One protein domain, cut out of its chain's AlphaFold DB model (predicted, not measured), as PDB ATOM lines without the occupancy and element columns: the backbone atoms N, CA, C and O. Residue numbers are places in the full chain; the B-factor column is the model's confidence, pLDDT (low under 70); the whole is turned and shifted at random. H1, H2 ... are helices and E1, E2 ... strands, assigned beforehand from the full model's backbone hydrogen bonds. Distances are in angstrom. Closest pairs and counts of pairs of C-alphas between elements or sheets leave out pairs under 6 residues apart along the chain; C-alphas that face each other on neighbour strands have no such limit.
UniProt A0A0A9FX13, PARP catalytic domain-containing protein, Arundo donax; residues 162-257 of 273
ATOM      1  N   SER A 162       5.641 -14.015 -50.262       48.06
ATOM      2  CA  SER A 162       6.188 -12.699 -49.895       48.06
ATOM      3  C   SER A 162       6.511 -12.638 -48.401       48.06
ATOM      4  O   SER A 162       7.641 -12.348 -48.021       48.06
ATOM      5  N   CYS A 163       5.556 -13.031 -47.550       55.47
ATOM      6  CA  CYS A 163       5.701 -12.926 -46.099       55.47
ATOM      7  C   CYS A 163       6.851 -13.802 -45.568       55.47
ATOM      8  O   CYS A 163       7.688 -13.342 -44.792       55.47
ATOM      9  N   THR A 164       6.969 -15.049 -46.039       59.19
ATOM     10  CA  THR A 164       8.014 -15.975 -45.576       59.19
ATOM     11  C   THR A 164       9.427 -15.513 -45.930       59.19
ATOM     12  O   THR A 164      10.338 -15.615 -45.108       59.19
ATOM     13  N   VAL A 165       9.634 -15.014 -47.151       64.94
ATOM     14  CA  VAL A 165      10.956 -14.539 -47.590       64.94
ATOM     15  C   VAL A 165      11.365 -13.295 -46.803       64.94
ATOM     16  O   VAL A 165      12.518 -13.188 -46.380       64.94
ATOM     17  N   ASP A 166      10.414 -12.401 -46.537       68.19
ATOM     18  CA  ASP A 166      10.649 -11.200 -45.742       68.19
ATOM     19  C   ASP A 166      10.988 -11.533 -44.281       68.19
ATOM     20  O   ASP A 166      11.905 -10.940 -43.706       68.19
ATOM     21  N   ILE A 167      10.320 -12.530 -43.691       67.62
ATOM     22  CA  ILE A 167      10.641 -13.034 -42.347       67.62
ATOM     23  C   ILE A 167      12.067 -13.595 -42.304       67.62
ATOM     24  O   ILE A 167      12.843 -13.238 -41.411       67.62
ATOM     25  N   LEU A 168      12.448 -14.430 -43.275       74.38
ATOM     26  CA  LEU A 168      13.795 -15.005 -43.345       74.38
ATOM     27  C   LEU A 168      14.870 -13.925 -43.510       74.38
ATOM     28  O   LEU A 168      15.891 -13.976 -42.822       74.38
ATOM     29  N   ARG A 169      14.626 -12.913 -44.354       76.56
ATOM     30  CA  ARG A 169      15.537 -11.769 -44.520       76.56
ATOM     31  C   ARG A 169      15.718 -10.964 -43.239       76.56
ATOM     32  O   ARG A 169      16.815 -10.489 -42.976       76.56
ATOM     33  N   ARG A 170      14.668 -10.799 -42.430       78.06
ATOM     34  CA  ARG A 170      14.772 -10.074 -41.150       78.06
ATOM     35  C   ARG A 170      15.509 -10.866 -40.074       78.06
ATOM     36  O   ARG A 170      16.097 -10.258 -39.182       78.06
ATOM     37  N   LYS A 171      15.434 -12.198 -40.119       80.81
ATOM     38  CA  LYS A 171      15.959 -13.089 -39.073       80.81
ATOM     39  C   LYS A 171      17.334 -13.680 -39.380       80.81
ATOM     40  O   LYS A 171      17.961 -14.233 -38.476       80.81
ATOM     41  N   THR A 172      17.810 -13.586 -40.618       90.44
ATOM     42  CA  THR A 172      19.089 -14.171 -41.028       90.44
ATOM     43  C   THR A 172      19.990 -13.159 -41.719       90.44
ATOM     44  O   THR A 172      19.523 -12.236 -42.379       90.44
ATOM     45  N   VAL A 173      21.297 -13.345 -41.562       91.88
ATOM     46  CA  VAL A 173      22.331 -12.539 -42.210       91.88
ATOM     47  C   VAL A 173      23.172 -13.470 -43.081       91.88
ATOM     48  O   VAL A 173      23.700 -14.457 -42.556       91.88
ATOM     49  N   PRO A 174      23.289 -13.219 -44.397       93.69
ATOM     50  CA  PRO A 174      24.157 -14.020 -45.250       93.69
ATOM     51  C   PRO A 174      25.609 -13.859 -44.800       93.69
ATOM     52  O   PRO A 174      26.056 -12.752 -44.501       93.69
ATOM     53  N   LEU A 175      26.346 -14.966 -44.747       94.75
ATOM     54  CA  LEU A 175      27.780 -14.934 -44.497       94.75
ATOM     55  C   LEU A 175      28.531 -14.829 -45.821       94.75
ATOM     56  O   LEU A 175      28.259 -15.574 -46.764       94.75
ATOM     57  N   GLU A 176      29.497 -13.916 -45.871       94.94
ATOM     58  CA  GLU A 176      30.373 -13.764 -47.026       94.94
ATOM     59  C   GLU A 176      31.235 -15.017 -47.205       94.94
ATOM     60  O   GLU A 176      31.814 -15.546 -46.247       94.94
ATOM     61  N   ARG A 177      31.321 -15.504 -48.446       94.38
ATOM     62  CA  ARG A 177      32.117 -16.681 -48.789       94.38
ATOM     63  C   ARG A 177      33.592 -16.401 -48.505       94.38
ATOM     64  O   ARG A 177      34.143 -15.430 -49.002       94.38
ATOM     65  N   GLY A 178      34.223 -17.277 -47.728       92.00
ATOM     66  CA  GLY A 178      35.621 -17.120 -47.315       92.00
ATOM     67  C   GLY A 178      35.824 -16.302 -46.036       92.00
ATOM     68  O   GLY A 178      36.934 -16.298 -45.513       92.00
ATOM     69  N   SER A 179      34.775 -15.678 -45.479       96.19
ATOM     70  CA  SER A 179      34.854 -15.084 -44.137       96.19
ATOM     71  C   SER A 179      35.159 -16.142 -43.072       96.19
ATOM     72  O   SER A 179      34.849 -17.321 -43.250       96.19
ATOM     73  N   GLU A 180      35.719 -15.725 -41.935       95.31
ATOM     74  CA  GLU A 180      36.071 -16.626 -40.827       95.31
ATOM     75  C   GLU A 180      34.881 -17.493 -40.384       95.31
ATOM     76  O   GLU A 180      34.979 -18.719 -40.342       95.31
ATOM     77  N   ASN A 181      33.718 -16.872 -40.160       93.00
ATOM     78  CA  ASN A 181      32.495 -17.578 -39.769       93.00
ATOM     79  C   ASN A 181      32.001 -18.542 -40.856       93.00
ATOM     80  O   ASN A 181      31.517 -19.630 -40.545       93.00
ATOM     81  N   PHE A 182      32.116 -18.161 -42.133       96.00
ATOM     82  CA  PHE A 182      31.744 -19.035 -43.243       96.00
ATOM     83  C   PHE A 182      32.657 -20.262 -43.300       96.00
ATOM     84  O   PHE A 182      32.170 -21.389 -43.380       96.00
ATOM     85  N   MET A 183      33.973 -20.052 -43.218       95.12
ATOM     86  CA  MET A 183      34.968 -21.122 -43.249       95.12
ATOM     87  C   MET A 183      34.836 -22.051 -42.041       95.12
ATOM     88  O   MET A 183      34.931 -23.263 -42.209       95.12
ATOM     89  N   PHE A 184      34.546 -21.514 -40.852       95.00
ATOM     90  CA  PHE A 184      34.264 -22.314 -39.661       95.00
ATOM     91  C   PHE A 184      33.091 -23.279 -39.890       95.00
ATOM     92  O   PHE A 184      33.249 -24.487 -39.722       95.00
ATOM     93  N   VAL A 185      31.934 -22.768 -40.334       94.69
ATOM     94  CA  VAL A 185      30.738 -23.596 -40.578       94.69
ATOM     95  C   VAL A 185      30.967 -24.582 -41.725       94.69
ATOM     96  O   VAL A 185      30.585 -25.744 -41.608       94.69
ATOM     97  N   GLN A 186      31.621 -24.157 -42.811       94.44
ATOM     98  CA  GLN A 186      31.973 -25.036 -43.929       94.44
ATOM     99  C   GLN A 186      32.867 -26.193 -43.469       94.44
ATOM    100  O   GLN A 186      32.572 -27.346 -43.768       94.44
ATOM    101  N   ASN A 187      33.942 -25.903 -42.738       94.00
ATOM    102  CA  ASN A 187      34.869 -26.930 -42.270       94.00
ATOM    103  C   ASN A 187      34.190 -27.877 -41.271       94.00
ATOM    104  O   ASN A 187      34.405 -29.084 -41.340       94.00
ATOM    105  N   LEU A 188      33.326 -27.352 -40.392       94.81
ATOM    106  CA  LEU A 188      32.525 -28.163 -39.474       94.81
ATOM    107  C   LEU A 188      31.522 -29.063 -40.215       94.81
ATOM    108  O   LEU A 188      31.270 -30.187 -39.790       94.81
ATOM    109  N   PHE A 189      30.938 -28.591 -41.318       93.19
ATOM    110  CA  PHE A 189      30.027 -29.393 -42.139       93.19
ATOM    111  C   PHE A 189      30.774 -30.497 -42.881       93.19
ATOM    112  O   PHE A 189      30.381 -31.661 -42.824       93.19
ATOM    113  N   LEU A 190      31.886 -30.156 -43.532       92.19
ATOM    114  CA  LEU A 190      32.685 -31.096 -44.316       92.19
ATOM    115  C   LEU A 190      33.449 -32.102 -43.450       92.19
ATOM    116  O   LEU A 190      33.714 -33.204 -43.919       92.19
ATOM    117  N   SER A 191      33.755 -31.790 -42.188       91.94
ATOM    118  CA  SER A 191      34.343 -32.782 -41.280       91.94
ATOM    119  C   SER A 191      33.389 -33.947 -40.992       91.94
ATOM    120  O   SER A 191      33.853 -35.064 -40.781       91.94
ATOM    121  N   GLY A 192      32.069 -33.714 -41.032       88.00
ATOM    122  CA  GLY A 192      31.047 -34.759 -40.904       88.00
ATOM    123  C   GLY A 192      30.514 -35.301 -42.237       88.00
ATOM    124  O   GLY A 192      30.198 -36.482 -42.330       88.00
ATOM    125  N   MET A 193      30.418 -34.455 -43.268       87.69
ATOM    126  CA  MET A 193      29.751 -34.761 -44.546       87.69
ATOM    127  C   MET A 193      30.702 -34.856 -45.747       87.69
ATOM    128  O   MET A 193      30.242 -35.028 -46.872       87.69
ATOM    129  N   GLY A 194      32.017 -34.757 -45.541       86.31
ATOM    130  CA  GLY A 194      33.031 -34.727 -46.602       86.31
ATOM    131  C   GLY A 194      32.965 -35.861 -47.638       86.31
ATOM    132  O   GLY A 194      33.202 -35.584 -48.809       86.31
ATOM    133  N   PRO A 195      32.586 -37.108 -47.285       93.69
ATOM    134  CA  PRO A 195      32.381 -38.161 -48.286       93.69
ATOM    135  C   PRO A 195      31.224 -37.898 -49.266       93.69
ATOM    136  O   PRO A 195      31.180 -38.505 -50.332       93.69
ATOM    137  N   PHE A 196      30.283 -37.019 -48.911       90.69
ATOM    138  CA  PHE A 196      29.039 -36.771 -49.651       90.69
ATOM    139  C   PHE A 196      28.919 -35.339 -50.185       90.69
ATOM    140  O   PHE A 196      28.040 -35.056 -50.998       90.69
ATOM    141  N   ALA A 197      29.767 -34.423 -49.717       90.62
ATOM    142  CA  ALA A 197      29.690 -33.004 -50.022       90.62
ATOM    143  C   ALA A 197      31.079 -32.416 -50.273       90.62
ATOM    144  O   ALA A 197      32.057 -32.769 -49.621       90.62
ATOM    145  N   MET A 198      31.138 -31.453 -51.191       93.25
ATOM    146  CA  MET A 198      32.349 -30.705 -51.528       93.25
ATOM    147  C   MET A 198      32.183 -29.241 -51.104       93.25
ATOM    148  O   MET A 198      31.057 -28.759 -50.995       93.25
ATOM    149  N   PRO A 199      33.264 -28.459 -50.935       92.25
ATOM    150  CA  PRO A 199      33.135 -27.024 -50.661       92.25
ATOM    151  C   PRO A 199      32.232 -26.286 -51.668       92.25
ATOM    152  O   PRO A 199      31.472 -25.392 -51.300       92.25
ATOM    153  N   SER A 200      32.268 -26.696 -52.941       92.38
ATOM    154  CA  SER A 200      31.425 -26.146 -54.008       92.38
ATOM    155  C   SER A 200      29.949 -26.545 -53.915       92.38
ATOM    156  O   SER A 200      29.113 -25.837 -54.472       92.38
ATOM    157  N   SER A 201      29.595 -27.625 -53.204       91.50
ATOM    158  CA  SER A 201      28.192 -28.015 -53.009       91.50
ATOM    159  C   SER A 201      27.480 -27.157 -51.956       91.50
ATOM    160  O   SER A 201      26.253 -27.174 -51.877       91.50
ATOM    161  N   ILE A 202      28.219 -26.378 -51.158       93.25
ATOM    162  CA  ILE A 202      27.649 -25.428 -50.199       93.25
ATOM    163  C   ILE A 202      27.336 -24.116 -50.924       93.25
ATOM    164  O   ILE A 202      28.215 -23.282 -51.176       93.25
ATOM    165  N   LEU A 203      26.057 -23.925 -51.250       93.75
ATOM    166  CA  LEU A 203      25.587 -22.763 -52.010       93.75
ATOM    167  C   LEU A 203      25.602 -21.480 -51.169       93.75
ATOM    168  O   LEU A 203      26.198 -20.479 -51.571       93.75
ATOM    169  N   HIS A 204      24.995 -21.525 -49.980       92.81
ATOM    170  CA  HIS A 204      24.873 -20.377 -49.084       92.81
ATOM    171  C   HIS A 204      24.967 -20.798 -47.622       92.81
ATOM    172  O   HIS A 204      24.449 -21.844 -47.236       92.81
ATOM    173  N   VAL A 205      25.545 -19.925 -46.801       94.75
ATOM    174  CA  VAL A 205      25.490 -20.028 -45.343       94.75
ATOM    175  C   VAL A 205      24.872 -18.743 -44.821       94.75
ATOM    176  O   VAL A 205      25.310 -17.645 -45.163       94.75
ATOM    177  N   HIS A 206      23.836 -18.887 -44.006       92.94
ATOM    178  CA  HIS A 206      23.163 -17.773 -43.358       92.94
ATOM    179  C   HIS A 206      23.273 -17.955 -41.850       92.94
ATOM    180  O   HIS A 206      22.992 -19.032 -41.325       92.94
ATOM    181  N   ARG A 207      23.670 -16.896 -41.150       91.62
ATOM    182  CA  ARG A 207      23.663 -16.852 -39.693       91.62
ATOM    183  C   ARG A 207      22.280 -16.430 -39.219       91.62
ATOM    184  O   ARG A 207      21.774 -15.391 -39.638       91.62
ATOM    185  N   TYR A 208      21.694 -17.195 -38.305       89.94
ATOM    186  CA  TYR A 208      20.518 -16.746 -37.570       89.94
ATOM    187  C   TYR A 208      20.915 -15.593 -36.640       89.94
ATOM    188  O   TYR A 208      21.814 -15.729 -35.811       89.94
ATOM    189  N   SER A 209      20.294 -14.433 -36.829       85.00
ATOM    190  CA  SER A 209      20.565 -13.212 -36.065       85.00
ATOM    191  C   SER A 209      19.254 -12.462 -35.819       85.00
ATOM    192  O   SER A 209      19.028 -11.385 -36.379       85.00
ATOM    193  N   PRO A 210      18.348 -13.044 -35.022       78.06
ATOM    194  CA  PRO A 210      17.061 -12.441 -34.727       78.06
ATOM    195  C   PRO A 210      17.261 -11.159 -33.915       78.06
ATOM    196  O   PRO A 210      18.018 -11.129 -32.951       78.06
ATOM    197  N   LYS A 211      16.545 -10.097 -34.286       73.75
ATOM    198  CA  LYS A 211      16.572  -8.813 -33.560       73.75
ATOM    199  C   LYS A 211      15.545  -8.732 -32.433       73.75
ATOM    200  O   LYS A 211      15.364  -7.681 -31.835       73.75
ATOM    201  N   HIS A 212      14.817  -9.816 -32.206       68.50
ATOM    202  CA  HIS A 212      13.653  -9.823 -31.350       68.50
ATOM    203  C   HIS A 212      13.947 -10.577 -30.055       68.50
ATOM    204  O   HIS A 212      14.517 -11.667 -30.078       68.50
ATOM    205  N   ILE A 213      13.541  -9.987 -28.941       68.50
ATOM    206  CA  ILE A 213      13.874 -10.397 -27.575       68.50
ATOM    207  C   ILE A 213      13.547 -11.851 -27.231       68.50
ATOM    208  O   ILE A 213      14.371 -12.508 -26.618       68.50
ATOM    209  N   THR A 214      12.441 -12.415 -27.715       66.31
ATOM    210  CA  THR A 214      12.099 -13.835 -27.491       66.31
ATOM    211  C   THR A 214      13.197 -14.781 -27.947       66.31
ATOM    212  O   THR A 214      13.446 -15.802 -27.317       66.31
ATOM    213  N   ALA A 215      13.896 -14.451 -29.033       73.31
ATOM    214  CA  ALA A 215      15.004 -15.277 -29.474       73.31
ATOM    215  C   ALA A 215      16.242 -15.127 -28.578       73.31
ATOM    216  O   ALA A 215      16.994 -16.087 -28.438       73.31
ATOM    217  N   HIS A 216      16.429 -13.958 -27.957       75.00
ATOM    218  CA  HIS A 216      17.436 -13.762 -26.914       75.00
ATOM    219  C   HIS A 216      17.080 -14.574 -25.666       75.00
ATOM    220  O   HIS A 216      17.901 -15.344 -25.191       75.00
ATOM    221  N   CYS A 217      15.821 -14.530 -25.236       76.19
ATOM    222  CA  CYS A 217      15.331 -15.326 -24.116       76.19
ATOM    223  C   CYS A 217      15.450 -16.834 -24.350       76.19
ATOM    224  O   CYS A 217      15.838 -17.571 -23.455       76.19
ATOM    225  N   ARG A 218      15.178 -17.312 -25.573       80.38
ATOM    226  CA  ARG A 218      15.402 -18.721 -25.938       80.38
ATOM    227  C   ARG A 218      16.877 -19.113 -25.835       80.38
ATOM    228  O   ARG A 218      17.173 -20.229 -25.419       80.38
ATOM    229  N   LEU A 219      17.791 -18.218 -26.219       81.62
ATOM    230  CA  LEU A 219      19.226 -18.444 -26.052       81.62
ATOM    231  C   LEU A 219      19.607 -18.478 -24.566       81.62
ATOM    232  O   LEU A 219      20.280 -19.415 -24.146       81.62
ATOM    233  N   GLU A 220      19.140 -17.511 -23.775       82.56
ATOM    234  CA  GLU A 220      19.383 -17.472 -22.330       82.56
ATOM    235  C   GLU A 220      18.858 -18.730 -21.633       82.56
ATOM    236  O   GLU A 220      19.560 -19.305 -20.800       82.56
ATOM    237  N   GLU A 221      17.668 -19.200 -22.014       78.50
ATOM    238  CA  GLU A 221      17.065 -20.423 -21.490       78.50
ATOM    239  C   GLU A 221      17.890 -21.659 -21.855       78.50
ATOM    240  O   GLU A 221      18.200 -22.483 -20.998       78.50
ATOM    241  N   PHE A 222      18.342 -21.761 -23.104       84.88
ATOM    242  CA  PHE A 222      19.237 -22.836 -23.519       84.88
ATOM    243  C   PHE A 222      20.555 -22.829 -22.722       84.88
ATOM    244  O   PHE A 222      21.007 -23.865 -22.230       84.88
ATOM    245  N   GLU A 223      21.161 -21.659 -22.513       85.75
ATOM    246  CA  GLU A 223      22.366 -21.511 -21.688       85.75
ATOM    247  C   GLU A 223      22.105 -21.821 -20.206       85.75
ATOM    248  O   GLU A 223      22.970 -22.356 -19.502       85.75
ATOM    249  N   ARG A 224      20.919 -21.481 -19.694       85.19
ATOM    250  CA  ARG A 224      20.462 -21.823 -18.343       85.19
ATOM    251  C   ARG A 224      20.329 -23.341 -18.199       85.19
ATOM    252  O   ARG A 224      20.907 -23.910 -17.270       85.19
ATOM    253  N   GLN A 225      19.706 -24.005 -19.170       82.88
ATOM    254  CA  GLN A 225      19.570 -25.457 -19.231       82.88
ATOM    255  C   GLN A 225      20.935 -26.165 -19.287       82.88
ATOM    256  O   GLN A 225      21.151 -27.142 -18.565       82.88
ATOM    257  N   ILE A 226      21.902 -25.652 -20.061       84.12
ATOM    258  CA  ILE A 226      23.290 -26.156 -20.073       84.12
ATOM    259  C   ILE A 226      23.926 -26.043 -18.682       84.12
ATOM    260  O   ILE A 226      24.539 -26.998 -18.190       84.12
ATOM    261  N   ARG A 227      23.781 -24.888 -18.018       87.25
ATOM    262  CA  ARG A 227      24.334 -24.656 -16.674       87.25
ATOM    263  C   ARG A 227      23.738 -25.618 -15.649       87.25
ATOM    264  O   ARG A 227      24.480 -26.193 -14.855       87.25
ATOM    265  N   LEU A 228      22.425 -25.827 -15.676       83.06
ATOM    266  CA  LEU A 228      21.740 -26.727 -14.748       83.06
ATOM    267  C   LEU A 228      22.056 -28.196 -15.000       83.06
ATOM    268  O   LEU A 228      22.354 -28.924 -14.054       83.06
ATOM    269  N   THR A 229      22.088 -28.615 -16.263       85.00
ATOM    270  CA  THR A 229      22.496 -29.975 -16.634       85.00
ATOM    271  C   THR A 229      23.923 -30.256 -16.166       85.00
ATOM    272  O   THR A 229      24.186 -31.313 -15.598       85.00
ATOM    273  N   SER A 230      24.828 -29.281 -16.307       88.25
ATOM    274  CA  SER A 230      26.198 -29.392 -15.787       88.25
ATOM    275  C   SER A 230      26.215 -29.507 -14.259       88.25
ATOM    276  O   SER A 230      26.873 -30.380 -13.709       88.25
ATOM    277  N   LYS A 231      25.428 -28.698 -13.538       89.00
ATOM    278  CA  LYS A 231      25.333 -28.813 -12.071       89.00
ATOM    279  C   LYS A 231      24.812 -30.179 -11.613       89.00
ATOM    280  O   LYS A 231      25.298 -30.703 -10.617       89.00
ATOM    281  N   LYS A 232      23.831 -30.746 -12.321       83.56
ATOM    282  CA  LYS A 232      23.168 -32.002 -11.942       83.56
ATOM    283  C   LYS A 232      23.958 -33.253 -12.341       83.56
ATOM    284  O   LYS A 232      23.959 -34.230 -11.601       83.56
ATOM    285  N   HIS A 233      24.614 -33.231 -13.500       82.94
ATOM    286  CA  HIS A 233      25.237 -34.409 -14.120       82.94
ATOM    287  C   HIS A 233      26.740 -34.234 -14.412       82.94
ATOM    288  O   HIS A 233      27.350 -35.069 -15.077       82.94
ATOM    289  N   GLY A 234      27.354 -33.153 -13.925       87.56
ATOM    290  CA  GLY A 234      28.754 -32.805 -14.162       87.56
ATOM    291  C   GLY A 234      28.946 -32.003 -15.451       87.56
ATOM    292  O   GLY A 234      29.118 -30.787 -15.416       87.56
ATOM    293  N   VAL A 235      28.922 -32.668 -16.607       84.38
ATOM    294  CA  VAL A 235      29.173 -32.028 -17.912       84.38
ATOM    295  C   VAL A 235      27.910 -32.088 -18.762       84.38
ATOM    296  O   VAL A 235      27.462 -33.173 -19.117       84.38
ATOM    297  N   ALA A 236      27.359 -30.933 -19.152       85.19
ATOM    298  CA  ALA A 236      26.177 -30.891 -20.025       85.19
ATOM    299  C   ALA A 236      26.412 -31.462 -21.431       85.19
ATOM    300  O   ALA A 236      25.454 -31.816 -22.109       85.19
ATOM    301  N   ASN A 237      27.673 -31.545 -21.876       89.19
ATOM    302  CA  ASN A 237      28.068 -32.110 -23.170       89.19
ATOM    303  C   ASN A 237      27.302 -31.478 -24.353       89.19
ATOM    304  O   ASN A 237      26.890 -32.171 -25.282       89.19
ATOM    305  N   ALA A 238      27.114 -30.154 -24.313       88.12
ATOM    306  CA  ALA A 238      26.515 -29.404 -25.410       88.12
ATOM    307  C   ALA A 238      27.408 -29.493 -26.659       88.12
ATOM    308  O   ALA A 238      28.620 -29.277 -26.587       88.12
ATOM    309  N   ARG A 239      26.810 -29.828 -27.806       88.06
ATOM    310  CA  ARG A 239      27.508 -30.026 -29.083       88.06
ATOM    311  C   ARG A 239      26.739 -29.387 -30.227       88.06
ATOM    312  O   ARG A 239      25.520 -29.247 -30.167       88.06
ATOM    313  N   TYR A 240      27.460 -29.066 -31.295       87.38
ATOM    314  CA  TYR A 240      26.841 -28.772 -32.581       87.38
ATOM    315  C   TYR A 240      26.244 -30.047 -33.185       87.38
ATOM    316  O   TYR A 240      26.808 -31.133 -33.046       87.38
ATOM    317  N   GLY A 241      25.119 -29.899 -33.881       88.69
ATOM    318  CA  GLY A 241      24.448 -30.975 -34.605       88.69
ATOM    319  C   GLY A 241      23.826 -30.465 -35.902       88.69
ATOM    320  O   GLY A 241      23.534 -29.275 -36.032       88.69
ATOM    321  N   TRP A 242      23.630 -31.369 -36.862       88.88
ATOM    322  CA  TRP A 242      23.001 -31.068 -38.149       88.88
ATOM    323  C   TRP A 242      21.544 -31.525 -38.142       88.88
ATOM    324  O   TRP A 242      21.267 -32.697 -37.901       88.88
ATOM    325  N   LEU A 243      20.620 -30.614 -38.457       90.19
ATOM    326  CA  LEU A 243      19.217 -30.938 -38.697       90.19
ATOM    327  C   LEU A 243      18.907 -30.779 -40.189       90.19
ATOM    328  O   LEU A 243      18.851 -29.662 -40.702       90.19
ATOM    329  N   GLY A 244      18.684 -31.899 -40.879       91.06
ATOM    330  CA  GLY A 244      18.104 -31.899 -42.221       91.06
ATOM    331  C   GLY A 244      16.590 -31.724 -42.135       91.06
ATOM    332  O   GLY A 244      15.929 -32.462 -41.408       91.06
ATOM    333  N   SER A 245      16.029 -30.741 -42.839       89.50
ATOM    334  CA  SER A 245      14.593 -30.458 -42.763       89.50
ATOM    335  C   SER A 245      14.049 -29.774 -44.017       89.50
ATOM    336  O   SER A 245      14.808 -29.347 -44.889       89.50
ATOM    337  N   SER A 246      12.721 -29.676 -44.118       88.38
ATOM    338  CA  SER A 246      12.057 -28.986 -45.225       88.38
ATOM    339  C   SER A 246      12.191 -27.464 -45.093       88.38
ATOM    340  O   SER A 246      12.365 -26.930 -43.996       88.38
ATOM    341  N   LYS A 247      12.039 -26.722 -46.200       85.88
ATOM    342  CA  LYS A 247      12.021 -25.245 -46.168       85.88
ATOM    343  C   LYS A 247      10.978 -24.712 -45.177       85.88
ATOM    344  O   LYS A 247      11.241 -23.735 -44.483       85.88
ATOM    345  N   GLN A 248       9.807 -25.344 -45.121       81.75
ATOM    346  CA  GLN A 248       8.720 -24.926 -44.238       81.75
ATOM    347  C   GLN A 248       9.058 -25.177 -42.766       81.75
ATOM    348  O   GLN A 248       8.805 -24.313 -41.935       81.75
ATOM    349  N   ASP A 249       9.668 -26.317 -42.445       83.19
ATOM    350  CA  ASP A 249      10.101 -26.626 -41.079       83.19
ATOM    351  C   ASP A 249      11.222 -25.708 -40.608       83.19
ATOM    352  O   ASP A 249      11.185 -25.239 -39.476       83.19
ATOM    353  N   ILE A 250      12.181 -25.377 -41.477       86.62
ATOM    354  CA  ILE A 250      13.234 -24.412 -41.142       86.62
ATOM    355  C   ILE A 250      12.616 -23.046 -40.831       86.62
ATOM    356  O   ILE A 250      12.973 -22.432 -39.831       86.62
ATOM    357  N   VAL A 251      11.665 -22.573 -41.644       82.69
ATOM    358  CA  VAL A 251      10.946 -21.317 -41.370       82.69
ATOM    359  C   VAL A 251      10.242 -21.381 -40.015       82.69
ATOM    360  O   VAL A 251      10.412 -20.460 -39.219       82.69
ATOM    361  N   ARG A 252       9.525 -22.478 -39.731       77.81
ATOM    362  CA  ARG A 252       8.871 -22.711 -38.434       77.81
ATOM    363  C   ARG A 252       9.869 -22.653 -37.283       77.81
ATOM    364  O   ARG A 252       9.658 -21.898 -36.350       77.81
ATOM    365  N   ILE A 253      11.002 -23.345 -37.376       84.69
ATOM    366  CA  ILE A 253      12.027 -23.352 -36.320       84.69
ATOM    367  C   ILE A 253      12.613 -21.952 -36.096       84.69
ATOM    368  O   ILE A 253      12.825 -21.531 -34.962       84.69
ATOM    369  N   LEU A 254      12.854 -21.189 -37.164       82.94
ATOM    370  CA  LEU A 254      13.364 -19.821 -37.042       82.94
ATOM    371  C   LEU A 254      12.312 -18.846 -36.486       82.94
ATOM    372  O   LEU A 254      12.666 -17.794 -35.944       82.94
ATOM    373  N   MET A 255      11.021 -19.146 -36.626       75.88
ATOM    374  CA  MET A 255       9.931 -18.375 -36.026       75.88
ATOM    375  C   MET A 255       9.713 -18.767 -34.563       75.88
ATOM    376  O   MET A 255       9.879 -17.933 -33.670       75.88
ATOM    377  N   ASP A 256       9.489 -20.052 -34.332       72.81
ATOM    378  CA  ASP A 256       8.860 -20.597 -33.131       72.81
ATOM    379  C   ASP A 256       9.843 -21.403 -32.264       72.81
ATOM    380  O   ASP A 256       9.537 -21.741 -31.128       72.81
ATOM    381  N   GLY A 257      11.074 -21.622 -32.732       77.94
ATOM    382  CA  GLY A 257      12.075 -22.428 -32.033       77.94
ATOM    383  C   GLY A 257      11.915 -23.926 -32.301       77.94
ATOM    384  O   GLY A 257      11.139 -24.353 -33.154       77.94
TER     385      GLY A 257
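Overview. This is residues 162 to 257 of the 273 residues of the protein "PARP catalytic domain-containing protein" of Arundo donax (UniProt A0A0A9FX13). This is an open, loose frame: H1 and H4 pack together beside the small strand pair E1 and E2, H2 lies off to another side, and long H3 reaches away as an arm, from whose far end residues 234 to 246 return to H4. The printed part has 96 residues, with named elements in the order H1, E1, H2, E2, H3, H4, mostly helix. It is loose, with a radius of gyration of the C-alphas of 15.8 A and spans of 43 by 37 by 25 A.

Arrangement. H1, residues 162 to 171, and H4, residues 247 to 256, touch at a steep tilt of 56 degrees, the same way; their closest C-alphas, Leu 168 and Val 251, are 7.2 A apart. E1, residues 172 to 174, and E2, residues 206 to 208, are antiparallel neighbours; N 173 and O 207 are within hydrogen-bond range at 2.8 A. H2, residues 180 to 193, is near E2. H3, residues 213 to 233, is near H4. Every O i to N i+4 pair is within range in H1, H3 and H4, and 9 of 10 in H2.

Along the chain. H1 begins at C-alpha 162 (6.188, -12.699, -49.895). H2 is 19.6 A long and H3 29.8 A. H4 ends at C-alpha 256 (8.860, -20.597, -33.131).

Size, cuts and confidence. The two farthest C-alphas, Ser 162 and Gly 234, are 46.8 A apart. The printed part has no cut; links H2 to E2 and H3 to H4 are long. The model's pLDDT is under 70 at residues 162 to 167 and 212 to 214.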